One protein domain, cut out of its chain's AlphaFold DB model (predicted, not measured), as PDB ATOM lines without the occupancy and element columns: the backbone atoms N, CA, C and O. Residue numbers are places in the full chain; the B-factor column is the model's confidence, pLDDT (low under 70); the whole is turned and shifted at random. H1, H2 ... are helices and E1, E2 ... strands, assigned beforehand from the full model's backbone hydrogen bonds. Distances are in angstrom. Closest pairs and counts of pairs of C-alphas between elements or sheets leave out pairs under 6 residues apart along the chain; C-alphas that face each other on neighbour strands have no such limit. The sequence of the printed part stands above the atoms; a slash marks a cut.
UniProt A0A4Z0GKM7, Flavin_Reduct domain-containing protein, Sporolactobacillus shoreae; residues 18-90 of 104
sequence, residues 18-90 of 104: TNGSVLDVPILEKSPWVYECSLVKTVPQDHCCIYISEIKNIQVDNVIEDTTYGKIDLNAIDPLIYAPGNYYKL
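This is residues 18 to 90 of the 104 residues of the protein "Flavin_Reduct domain-containing protein" of Sporolactobacillus shoreae (UniProt A0A4Z0GKM7). A long two-stranded hairpin, E2 and E3, bends strongly along its length, and a second, much smaller hairpin, E4 and E5, stands away from it, so that the model is an open, loosely built C shape. The two hairpins are joined by the long unnamed stretch of residues 61 to 73 and the one-turn helix H1, while E1 forms a small loop with residues 18 to 19 near residue 34 of E2; the hairpin tips, residues 44 to 49 and residues 82 to 87, stick out. The printed part has 73 residues with five named strands and one named helix, in the order E1, E2, E3, H1, E4, E5; it is mostly strand, in two antiparallel sheets, E2 - E3 and E4 - E5. The whole is loose, with a radius of gyration of the C-alphas of 15.0 A and spans of 39 by 35 by 26 A.

E2 is residues 33 to 44, 27.6 A from first to last C-alpha, and E3 is residues 49 to 60, 27.3 A. C-alpha 33 is at (161.305, 296.674, 303.476). E2 bends by 79 degrees at residue 40, and E3 bends by 79 degrees at residue 56. E1 is residues 26 to 28, beginning with C-alpha 26 at (174.309, 300.265, 301.580). H1 is residues 74 to 77, E4 residues 81 to 83 and E5 residues 86 to 88, with C-alpha 88 at (155.804, 284.550, 291.130).

E2 and E3 form a hairpin, antiparallel at 161 degrees. N 34 and O 59 are 2.9 A apart and N 43 and O 50 2.8 A apart, both within hydrogen-bond range. The closest C-alphas of E1 and E2 are those of Ile 27 and Val 34, 7.0 A apart; E1 and E3 are apart. E1 pairs with no named strand, but its residues 26 to 27 pair antiparallel with residues 18 to 19. The closest C-alphas of E2 and H1 are those of Trp 33 and Ile 77, 7.6 A apart. H1 is too short for any O i to N i+4 pair; its one O i to N i+3 pair is within range. E4 and E5 form a hairpin, antiparallel at 152 degrees, with N 81 and O 88 2.9 A apart and N 86 and O 83 2.8 A apart, within hydrogen-bond range. E4 and E5 are each apart from E1, E2 and E3.

The two C-alphas farthest apart are those of Asp 46 and Glu 65, 42.1 A. The link from E3 to H1, 13 residues, is long; the other links are tight. Without the stretches that stand free, the body spans 32 by 25 by 23 A. The printed part has no cut, its mean pLDDT is 93.8, and no printed residue is under 70.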
ATOM      1  N   THR A  18     171.412 303.992 299.004       93.81
ATOM      2  CA  THR A  18     171.779 305.020 299.988       93.81
ATOM      3  C   THR A  18     172.473 304.361 301.183       93.81
ATOM      4  O   THR A  18     172.611 303.139 301.218       93.81
ATOM      5  N   ASN A  19     172.970 305.144 302.142       95.19
ATOM      6  CA  ASN A  19     173.555 304.587 303.363       95.19
ATOM      7  C   ASN A  19     172.466 304.210 304.374       95.19
ATOM      8  O   ASN A  19     171.459 304.910 304.498       95.19
ATOM      9  N   GLY A  20     172.705 303.125 305.111       94.62
ATOM     10  CA  GLY A  20     171.919 302.726 306.273       94.62
ATOM     11  C   GLY A  20     171.900 303.806 307.353       94.62
ATOM     12  O   GLY A  20     172.776 304.674 307.410       94.62
ATOM     13  N   SER A  21     170.874 303.775 308.204       94.94
ATOM     14  CA  SER A  21     170.708 304.785 309.253       94.94
ATOM     15  C   SER A  21     171.382 304.397 310.568       94.94
ATOM     16  O   SER A  21     171.663 305.281 311.378       94.94
ATOM     17  N   VAL A  22     171.661 303.105 310.780       97.62
ATOM     18  CA  VAL A  22     172.284 302.584 312.008       97.62
ATOM     19  C   VAL A  22     173.661 301.980 311.737       97.62
ATOM     20  O   VAL A  22     174.574 302.154 312.546       97.62
ATOM     21  N   LEU A  23     173.828 301.278 310.620       96.25
ATOM     22  CA  LEU A  23     175.078 300.651 310.201       96.25
ATOM     23  C   LEU A  23     175.644 301.331 308.949       96.25
ATOM     24  O   LEU A  23     174.905 301.778 308.076       96.25
ATOM     25  N   ASP A  24     176.973 301.339 308.831       95.69
ATOM     26  CA  ASP A  24     177.692 301.806 307.638       95.69
ATOM     27  C   ASP A  24     177.630 300.751 306.516       95.69
ATOM     28  O   ASP A  24     178.602 300.054 306.216       95.69
ATOM     29  N   VAL A  25     176.429 300.554 305.967       94.62
ATOM     30  CA  VAL A  25     176.121 299.580 304.909       94.62
ATOM     31  C   VAL A  25     175.179 300.196 303.868       94.62
ATOM     32  O   VAL A  25     174.361 301.047 304.222       94.62
ATOM     33  N   PRO A  26     175.243 299.782 302.590       94.75
ATOM     34  CA  PRO A  26     174.309 300.265 301.580       94.75
ATOM     35  C   PRO A  26     172.914 299.651 301.763       94.75
ATOM     36  O   PRO A  26     172.781 298.450 302.013       94.75
ATOM     37  N   ILE A  27     171.876 300.457 301.557       94.31
ATOM     38  CA  ILE A  27     170.467 300.045 301.528       94.31
ATOM     39  C   ILE A  27     169.855 300.318 300.153       94.31
ATOM     40  O   ILE A  27     170.299 301.211 299.433       94.31
ATOM     41  N   LEU A  28     168.821 299.557 299.788       93.00
ATOM     42  CA  LEU A  28     168.082 299.746 298.540       93.00
ATOM     43  C   LEU A  28     166.925 300.725 298.762       93.00
ATOM     44  O   LEU A  28     165.929 300.359 299.379       93.00
ATOM     45  N   GLU A  29     167.034 301.938 298.218       89.94
ATOM     46  CA  GLU A  29     166.097 303.042 298.493       89.94
ATOM     47  C   GLU A  29     164.653 302.724 298.078       89.94
ATOM     48  O   GLU A  29     163.706 303.133 298.731       89.94
ATOM     49  N   LYS A  30     164.481 301.956 296.997       91.38
ATOM     50  CA  LYS A  30     163.161 301.597 296.453       91.38
ATOM     51  C   LYS A  30     162.563 300.323 297.055       91.38
ATOM     52  O   LYS A  30     161.525 299.870 296.580       91.38
ATOM     53  N   SER A  31     163.237 299.690 298.015       93.12
ATOM     54  CA  SER A  31     162.707 298.487 298.658       93.12
ATOM     55  C   SER A  31     161.709 298.885 299.745       93.12
ATOM     56  O   SER A  31     162.099 299.626 300.646       93.12
ATOM     57  N   PRO A  32     160.467 298.362 299.746       93.94
ATOM     58  CA  PRO A  32     159.479 298.708 300.771       93.94
ATOM     59  C   PRO A  32     159.848 298.185 302.168       93.94
ATOM     60  O   PRO A  32     159.260 298.593 303.167       93.94
ATOM     61  N   TRP A  33     160.809 297.260 302.240       94.62
ATOM     62  CA  TRP A  33     161.305 296.674 303.476       94.62
ATOM     63  C   TRP A  33     162.814 296.422 303.376       94.62
ATOM     64  O   TRP A  33     163.276 295.783 302.424       94.62
ATOM     65  N   VAL A  34     163.587 296.884 304.361       95.31
ATOM     66  CA  VAL A  34     165.043 296.688 304.443       95.31
ATOM     67  C   VAL A  34     165.452 296.339 305.874       95.31
ATOM     68  O   VAL A  34     165.022 296.977 306.832       95.31
ATOM     69  N   TYR A  35     166.322 295.337 306.016       95.88
ATOM     70  CA  TYR A  35     166.961 294.985 307.283       95.88
ATOM     71  C   TYR A  35     168.421 295.435 307.282       95.88
ATOM     72  O   TYR A  35     169.179 295.070 306.383       95.88
ATOM     73  N   GLU A  36     168.835 296.152 308.323       97.12
ATOM     74  CA  GLU A  36     170.252 296.362 308.613       97.12
ATOM     75  C   GLU A  36     170.705 295.312 309.622       97.12
ATOM     76  O   GLU A  36     170.174 295.216 310.733       97.12
ATOM     77  N   CYS A  37     171.697 294.518 309.233       97.44
ATOM     78  CA  CYS A  37     172.127 293.349 309.980       97.44
ATOM     79  C   CYS A  37     173.620 293.425 310.300       97.44
ATOM     80  O   CYS A  37     174.436 293.710 309.425       97.44
ATOM     81  N   SER A  38     173.986 293.102 311.540       97.38
ATOM     82  CA  SER A  38     175.381 292.922 311.950       97.38
ATOM     83  C   SER A  38     175.710 291.435 312.020       97.38
ATOM     84  O   SER A  38     175.017 290.682 312.706       97.38
ATOM     85  N   LEU A  39     176.775 291.006 311.340       97.62
ATOM     86  CA  LEU A  39     177.194 289.604 311.325       97.62
ATOM     87  C   LEU A  39     177.574 289.131 312.736       97.62
ATOM     88  O   LEU A  39     178.379 289.766 313.414       97.62
ATOM     89  N   VAL A  40     177.022 287.990 313.150       97.88
ATOM     90  CA  VAL A  40     177.330 287.339 314.434       97.88
ATOM     91  C   VAL A  40     178.182 286.094 314.214       97.88
ATOM     92  O   VAL A  40     179.141 285.854 314.944       97.88
ATOM     93  N   LYS A  41     177.837 285.279 313.212       97.81
ATOM     94  CA  LYS A  41     178.527 284.016 312.938       97.81
ATOM     95  C   LYS A  41     178.420 283.628 311.470       97.81
ATOM     96  O   LYS A  41     177.345 283.705 310.882       97.81
ATOM     97  N   THR A  42     179.508 283.095 310.929       98.00
ATOM     98  CA  THR A  42     179.519 282.402 309.635       98.00
ATOM     99  C   THR A  42     179.617 280.900 309.869       98.00
ATOM    100  O   THR A  42     180.467 280.440 310.633       98.00
ATOM    101  N   VAL A  43     178.747 280.128 309.221       97.56
ATOM    102  CA  VAL A  43     178.785 278.663 309.209       97.56
ATOM    103  C   VAL A  43     179.132 278.213 307.786       97.56
ATOM    104  O   VAL A  43     178.284 278.336 306.898       97.56
ATOM    105  N   PRO A  44     180.367 277.739 307.536       96.56
ATOM    106  CA  PRO A  44     180.757 277.253 306.218       96.56
ATOM    107  C   PRO A  44     180.051 275.930 305.895       96.56
ATOM    108  O   PRO A  44     179.808 275.115 306.789       96.56
ATOM    109  N   GLN A  45     179.725 275.729 304.623       95.31
ATOM    110  CA  GLN A  45     179.283 274.468 304.022       95.31
ATOM    111  C   GLN A  45     180.119 274.224 302.759       95.31
ATOM    112  O   GLN A  45     180.772 275.139 302.258       95.31
ATOM    113  N   ASP A  46     180.067 273.017 302.203       94.44
ATOM    114  CA  ASP A  46     180.927 272.635 301.073       94.44
ATOM    115  C   ASP A  46     180.706 273.492 299.808       94.44
ATOM    116  O   ASP A  46     181.625 273.689 299.012       94.44
ATOM    117  N   HIS A  47     179.496 274.029 299.619       95.12
ATOM    118  CA  HIS A  47     179.114 274.803 298.426       95.12
ATOM    119  C   HIS A  47     178.440 276.146 298.733       95.12
ATOM    120  O   HIS A  47     178.050 276.868 297.815       95.12
ATOM    121  N   CYS A  48     178.262 276.488 300.008       94.56
ATOM    122  CA  CYS A  48     177.632 277.739 300.418       94.56
ATOM    123  C   CYS A  48     178.088 278.156 301.820       94.56
ATOM    124  O   CYS A  48     178.788 277.426 302.515       94.56
ATOM    125  N   CYS A  49     177.671 279.341 302.253       96.50
ATOM    126  CA  CYS A  49     177.852 279.801 303.624       96.50
ATOM    127  C   CYS A  49     176.499 280.219 304.185       96.50
ATOM    128  O   CYS A  49     175.720 280.886 303.503       96.50
ATOM    129  N   ILE A  50     176.247 279.875 305.446       97.19
ATOM    130  CA  ILE A  50     175.126 280.426 306.205       97.19
ATOM    131  C   ILE A  50     175.672 281.559 307.073       97.19
ATOM    132  O   ILE A  50     176.585 281.351 307.875       97.19
ATOM    133  N   TYR A  51     175.102 282.752 306.928       97.44
ATOM    134  CA  TYR A  51     175.425 283.915 307.750       97.44
ATOM    135  C   TYR A  51     174.316 284.136 308.776       97.44
ATOM    136  O   TYR A  51     173.159 284.347 308.419       97.44
ATOM    137  N   ILE A  52     174.671 284.091 310.055       97.88
ATOM    138  CA  ILE A  52     173.775 284.398 311.170       97.88
ATOM    139  C   ILE A  52     174.087 285.821 311.610       97.88
ATOM    140  O   ILE A  52     175.229 286.123 311.965       97.88
ATOM    141  N   SER A  53     173.076 286.683 311.584       97.62
ATOM    142  CA  SER A  53     173.226 288.110 311.861       97.62
ATOM    143  C   SER A  53     172.163 288.601 312.834       97.62
ATOM    144  O   SER A  53     171.055 288.070 312.879       97.62
ATOM    145  N   GLU A  54     172.510 289.625 313.601       97.94
ATOM    146  CA  GLU A  54     171.596 290.340 314.483       97.94
ATOM    147  C   GLU A  54     170.970 291.512 313.724       97.94
ATOM    148  O   GLU A  54     171.688 292.285 313.084       97.94
ATOM    149  N   ILE A  55     169.647 291.660 313.810       97.31
ATOM    150  CA  ILE A  55     168.929 292.794 313.219       97.31
ATOM    151  C   ILE A  55     169.191 294.028 314.086       97.31
ATOM    152  O   ILE A  55     168.806 294.060 315.254       97.31
ATOM    153  N   LYS A  56     169.851 295.038 313.516       97.94
ATOM    154  CA  LYS A  56     170.153 296.317 314.177       97.94
ATOM    155  C   LYS A  56     169.143 297.402 313.841       97.94
ATOM    156  O   LYS A  56     168.931 298.291 314.658       97.94
ATOM    157  N   ASN A  57     168.517 297.315 312.671       96.81
ATOM    158  CA  ASN A  57     167.456 298.223 312.263       96.81
ATOM    159  C   ASN A  57     166.515 297.564 311.249       96.81
ATOM    160  O   ASN A  57     166.924 296.676 310.494       96.81
ATOM    161  N   ILE A  58     165.270 298.032 311.221       94.31
ATOM    162  CA  ILE A  58     164.279 297.689 310.202       94.31
ATOM    163  C   ILE A  58     163.760 299.002 309.626       94.31
ATOM    164  O   ILE A  58     163.193 299.814 310.354       94.31
ATOM    165  N   GLN A  59     163.956 299.202 308.328       93.81
ATOM    166  CA  GLN A  59     163.425 300.346 307.598       93.81
ATOM    167  C   GLN A  59     162.266 299.879 306.731       93.81
ATOM    168  O   GLN A  59     162.366 298.876 306.021       93.81
ATOM    169  N   VAL A  60     161.162 300.603 306.825       93.44
ATOM    170  CA  VAL A  60     159.894 300.244 306.212       93.44
ATOM    171  C   VAL A  60     159.350 301.471 305.496       93.44
ATOM    172  O   VAL A  60     159.335 302.563 306.063       93.44
ATOM    173  N   ASP A  61     158.944 301.292 304.243       92.81
ATOM    174  CA  ASP A  61     158.288 302.333 303.460       92.81
ATOM    175  C   ASP A  61     156.880 302.605 304.018       92.81
ATOM    176  O   ASP A  61     156.214 301.724 304.564       92.81
ATOM    177  N   ASN A  62     156.416 303.839 303.848       89.31
ATOM    178  CA  ASN A  62     155.109 304.318 304.281       89.31
ATOM    179  C   ASN A  62     153.933 303.553 303.652       89.31
ATOM    180  O   ASN A  62     152.819 303.656 304.158       89.31
ATOM    181  N   VAL A  63     154.152 302.789 302.571       87.69
ATOM    182  CA  VAL A  63     153.140 301.846 302.046       87.69
ATOM    183  C   VAL A  63     152.726 300.783 303.072       87.69
ATOM    184  O   VAL A  63     151.681 300.154 302.915       87.69
ATOM    185  N   ILE A  64     153.527 300.571 304.118       89.25
ATOM    186  CA  ILE A  64     153.236 299.655 305.218       89.25
ATOM    187  C   ILE A  64     152.789 300.478 306.425       89.25
ATOM    188  O   ILE A  64     153.596 301.061 307.145       89.25
ATOM    189  N   GLU A  65     151.483 300.505 306.657       84.19
ATOM    190  CA  GLU A  65     150.885 301.352 307.695       84.19
ATOM    191  C   GLU A  65     151.155 300.848 309.123       84.19
ATOM    192  O   GLU A  65     151.238 301.643 310.058       84.19
ATOM    193  N   ASP A  66     151.273 299.528 309.304       86.88
ATOM    194  CA  ASP A  66     151.382 298.903 310.623       86.88
ATOM    195  C   ASP A  66     152.341 297.702 310.611       86.88
ATOM    196  O   ASP A  66     152.074 296.647 310.027       86.88
ATOM    197  N   THR A  67     153.467 297.858 311.307       86.81
ATOM    198  CA  THR A  67     154.486 296.815 311.485       86.81
ATOM    199  C   THR A  67     154.213 295.907 312.686       86.81
ATOM    200  O   THR A  67     155.034 295.046 313.013       86.81
ATOM    201  N   THR A  68     153.084 296.084 313.376       89.38
ATOM    202  CA  THR A  68     152.677 295.227 314.492       89.38
ATOM    203  C   THR A  68     152.442 293.796 314.007       89.38
ATOM    204  O   THR A  68     151.986 293.535 312.890       89.38
ATOM    205  N   TYR A  69     152.741 292.828 314.873       82.75
ATOM    206  CA  TYR A  69     152.538 291.415 314.575       82.75
ATOM    207  C   TYR A  69     151.103 291.128 314.090       82.75
ATOM    208  O   TYR A  69     150.120 291.508 314.725       82.75
ATOM    209  N   GLY A  70     150.990 290.434 312.954       82.81
ATOM    210  CA  GLY A  70     149.710 290.075 312.335       82.81
ATOM    211  C   GLY A  70     149.020 291.196 311.547       82.81
ATOM    212  O   GLY A  70     147.940 290.954 311.004       82.81
ATOM    213  N   LYS A  71     149.622 292.391 311.472       86.81
ATOM    214  CA  LYS A  71     149.081 293.559 310.753       86.81
ATOM    215  C   LYS A  71     149.828 293.912 309.470       86.81
ATOM    216  O   LYS A  71     149.265 294.601 308.631       86.81
ATOM    217  N   ILE A  72     151.020 293.352 309.277       89.81
ATOM    218  CA  ILE A  72     151.808 293.511 308.052       89.81
ATOM    219  C   ILE A  72     151.025 292.956 306.852       89.81
ATOM    220  O   ILE A  72     150.770 291.748 306.771       89.81
ATOM    221  N   ASP A  73     150.670 293.828 305.906       88.44
ATOM    222  CA  ASP A  73     150.044 293.433 304.645       88.44
ATOM    223  C   ASP A  73     151.103 293.115 303.584       88.44
ATOM    224  O   ASP A  73     151.696 293.994 302.960       88.44
ATOM    225  N   LEU A  74     151.320 291.821 303.347       89.62
ATOM    226  CA  LEU A  74     152.239 291.353 302.311       89.62
ATOM    227  C   LEU A  74     151.779 291.718 300.890       89.62
ATOM    228  O   LEU A  74     152.615 291.726 299.991       89.62
ATOM    229  N   ASN A  75     150.497 292.030 300.664       89.25
ATOM    230  CA  ASN A  75     150.042 292.499 299.349       89.25
ATOM    231  C   ASN A  75     150.524 293.926 299.072       89.25
ATOM    232  O   ASN A  75     150.876 294.223 297.936       89.25
ATOM    233  N   ALA A  76     150.582 294.781 300.099       89.12
ATOM    234  CA  ALA A  76     151.130 296.132 299.982       89.12
ATOM    235  C   ALA A  76     152.647 296.116 299.720       89.12
ATOM    236  O   ALA A  76     153.157 296.957 298.988       89.12
ATOM    237  N   ILE A  77     153.355 295.123 300.269       92.00
ATOM    238  CA  ILE A  77     154.792 294.909 300.025       92.00
ATOM    239  C   ILE A  77     155.069 294.406 298.590       92.00
ATOM    240  O   ILE A  77     156.159 294.643 298.079       92.00
ATOM    241  N   ASP A  78     154.118 293.702 297.956       92.56
ATOM    242  CA  ASP A  78     154.251 293.024 296.644       92.56
ATOM    243  C   ASP A  78     155.595 292.269 296.473       92.56
ATOM    244  O   ASP A  78     156.363 292.547 295.547       92.56
ATOM    245  N   PRO A  79     155.936 291.319 297.372       93.12
ATOM    246  CA  PRO A  79     157.221 290.641 297.319       93.12
ATOM    247  C   PRO A  79     157.312 289.699 296.113       93.12
ATOM    248  O   PRO A  79     156.376 288.968 295.776       93.12
ATOM    249  N   LEU A  80     158.504 289.642 295.520       94.38
ATOM    250  CA  LEU A  80     158.845 288.655 294.503       94.38
ATOM    251  C   LEU A  80     159.113 287.298 295.161       94.38
ATOM    252  O   LEU A  80     160.005 287.169 296.001       94.38
ATOM    253  N   ILE A  81     158.383 286.266 294.747       95.75
ATOM    254  CA  ILE A  81     158.576 284.901 295.238       95.75
ATOM    255  C   ILE A  81     159.414 284.134 294.219       95.75
ATOM    256  O   ILE A  81     159.032 284.001 293.056       95.75
ATOM    257  N   TYR A  82     160.556 283.611 294.658       95.88
ATOM    258  CA  TYR A  82     161.414 282.763 293.837       95.88
ATOM    259  C   TYR A  82     161.053 281.285 294.011       95.88
ATOM    260  O   TYR A  82     160.974 280.786 295.134       95.88
ATOM    261  N   ALA A  83     160.921 280.575 292.893       94.81
ATOM    262  CA  ALA A  83     161.056 279.124 292.847       94.81
ATOM    263  C   ALA A  83     162.086 278.772 291.766       94.81
ATOM    264  O   ALA A  83     162.238 279.540 290.819       94.81
ATOM    265  N   PRO A  84     162.797 277.636 291.849       94.81
ATOM    266  CA  PRO A  84     163.812 277.279 290.860       94.81
ATOM    267  C   PRO A  84     163.345 277.485 289.407       94.81
ATOM    268  O   PRO A  84     162.379 276.872 288.950       94.81
ATOM    269  N   GLY A  85     164.017 278.403 288.704       95.12
ATOM    270  CA  GLY A  85     163.737 278.772 287.310       95.12
ATOM    271  C   GLY A  85     162.562 279.731 287.068       95.12
ATOM    272  O   GLY A  85     162.295 280.039 285.910       95.12
ATOM    273  N   ASN A  86     161.855 280.201 288.101       96.88
ATOM    274  CA  ASN A  86     160.619 280.976 287.953       96.88
ATOM    275  C   ASN A  86     160.459 282.059 289.035       96.88
ATOM    276  O   ASN A  86     160.928 281.924 290.165       96.88
ATOM    277  N   TYR A  87     159.715 283.112 288.698       96.75
ATOM    278  CA  TYR A  87     159.298 284.147 289.641       96.75
ATOM    279  C   TYR A  87     157.778 284.270 289.677       96.75
ATOM    280  O   TYR A  87     157.120 284.228 288.637       96.75
ATOM    281  N   TYR A  88     157.237 284.455 290.876       95.50
ATOM    282  CA  TYR A  88     155.804 284.550 291.130       95.50
ATOM    283  C   TYR A  88     155.482 285.799 291.942       95.50
ATOM    284  O   TYR A  88     156.312 286.308 292.696       95.50
ATOM    285  N   LYS A  89     154.238 286.252 291.802       94.19
ATOM    286  CA  LYS A  89     153.623 287.212 292.716       94.19
ATOM    287  C   LYS A  89     152.899 286.487 293.841       94.19
ATOM    288  O   LYS A  89     152.525 285.320 293.701       94.19
ATOM    289  N   LEU A  90     152.670 287.202 294.936       93.69
ATOM    290  CA  LEU A  90     151.810 286.728 296.008       93.69
ATOM    291  C   LEU A  90     150.372 286.532 295.496       93.69
ATOM    292  O   LEU A  90     149.840 287.352 294.751       93.69
TER     293      LEU A  90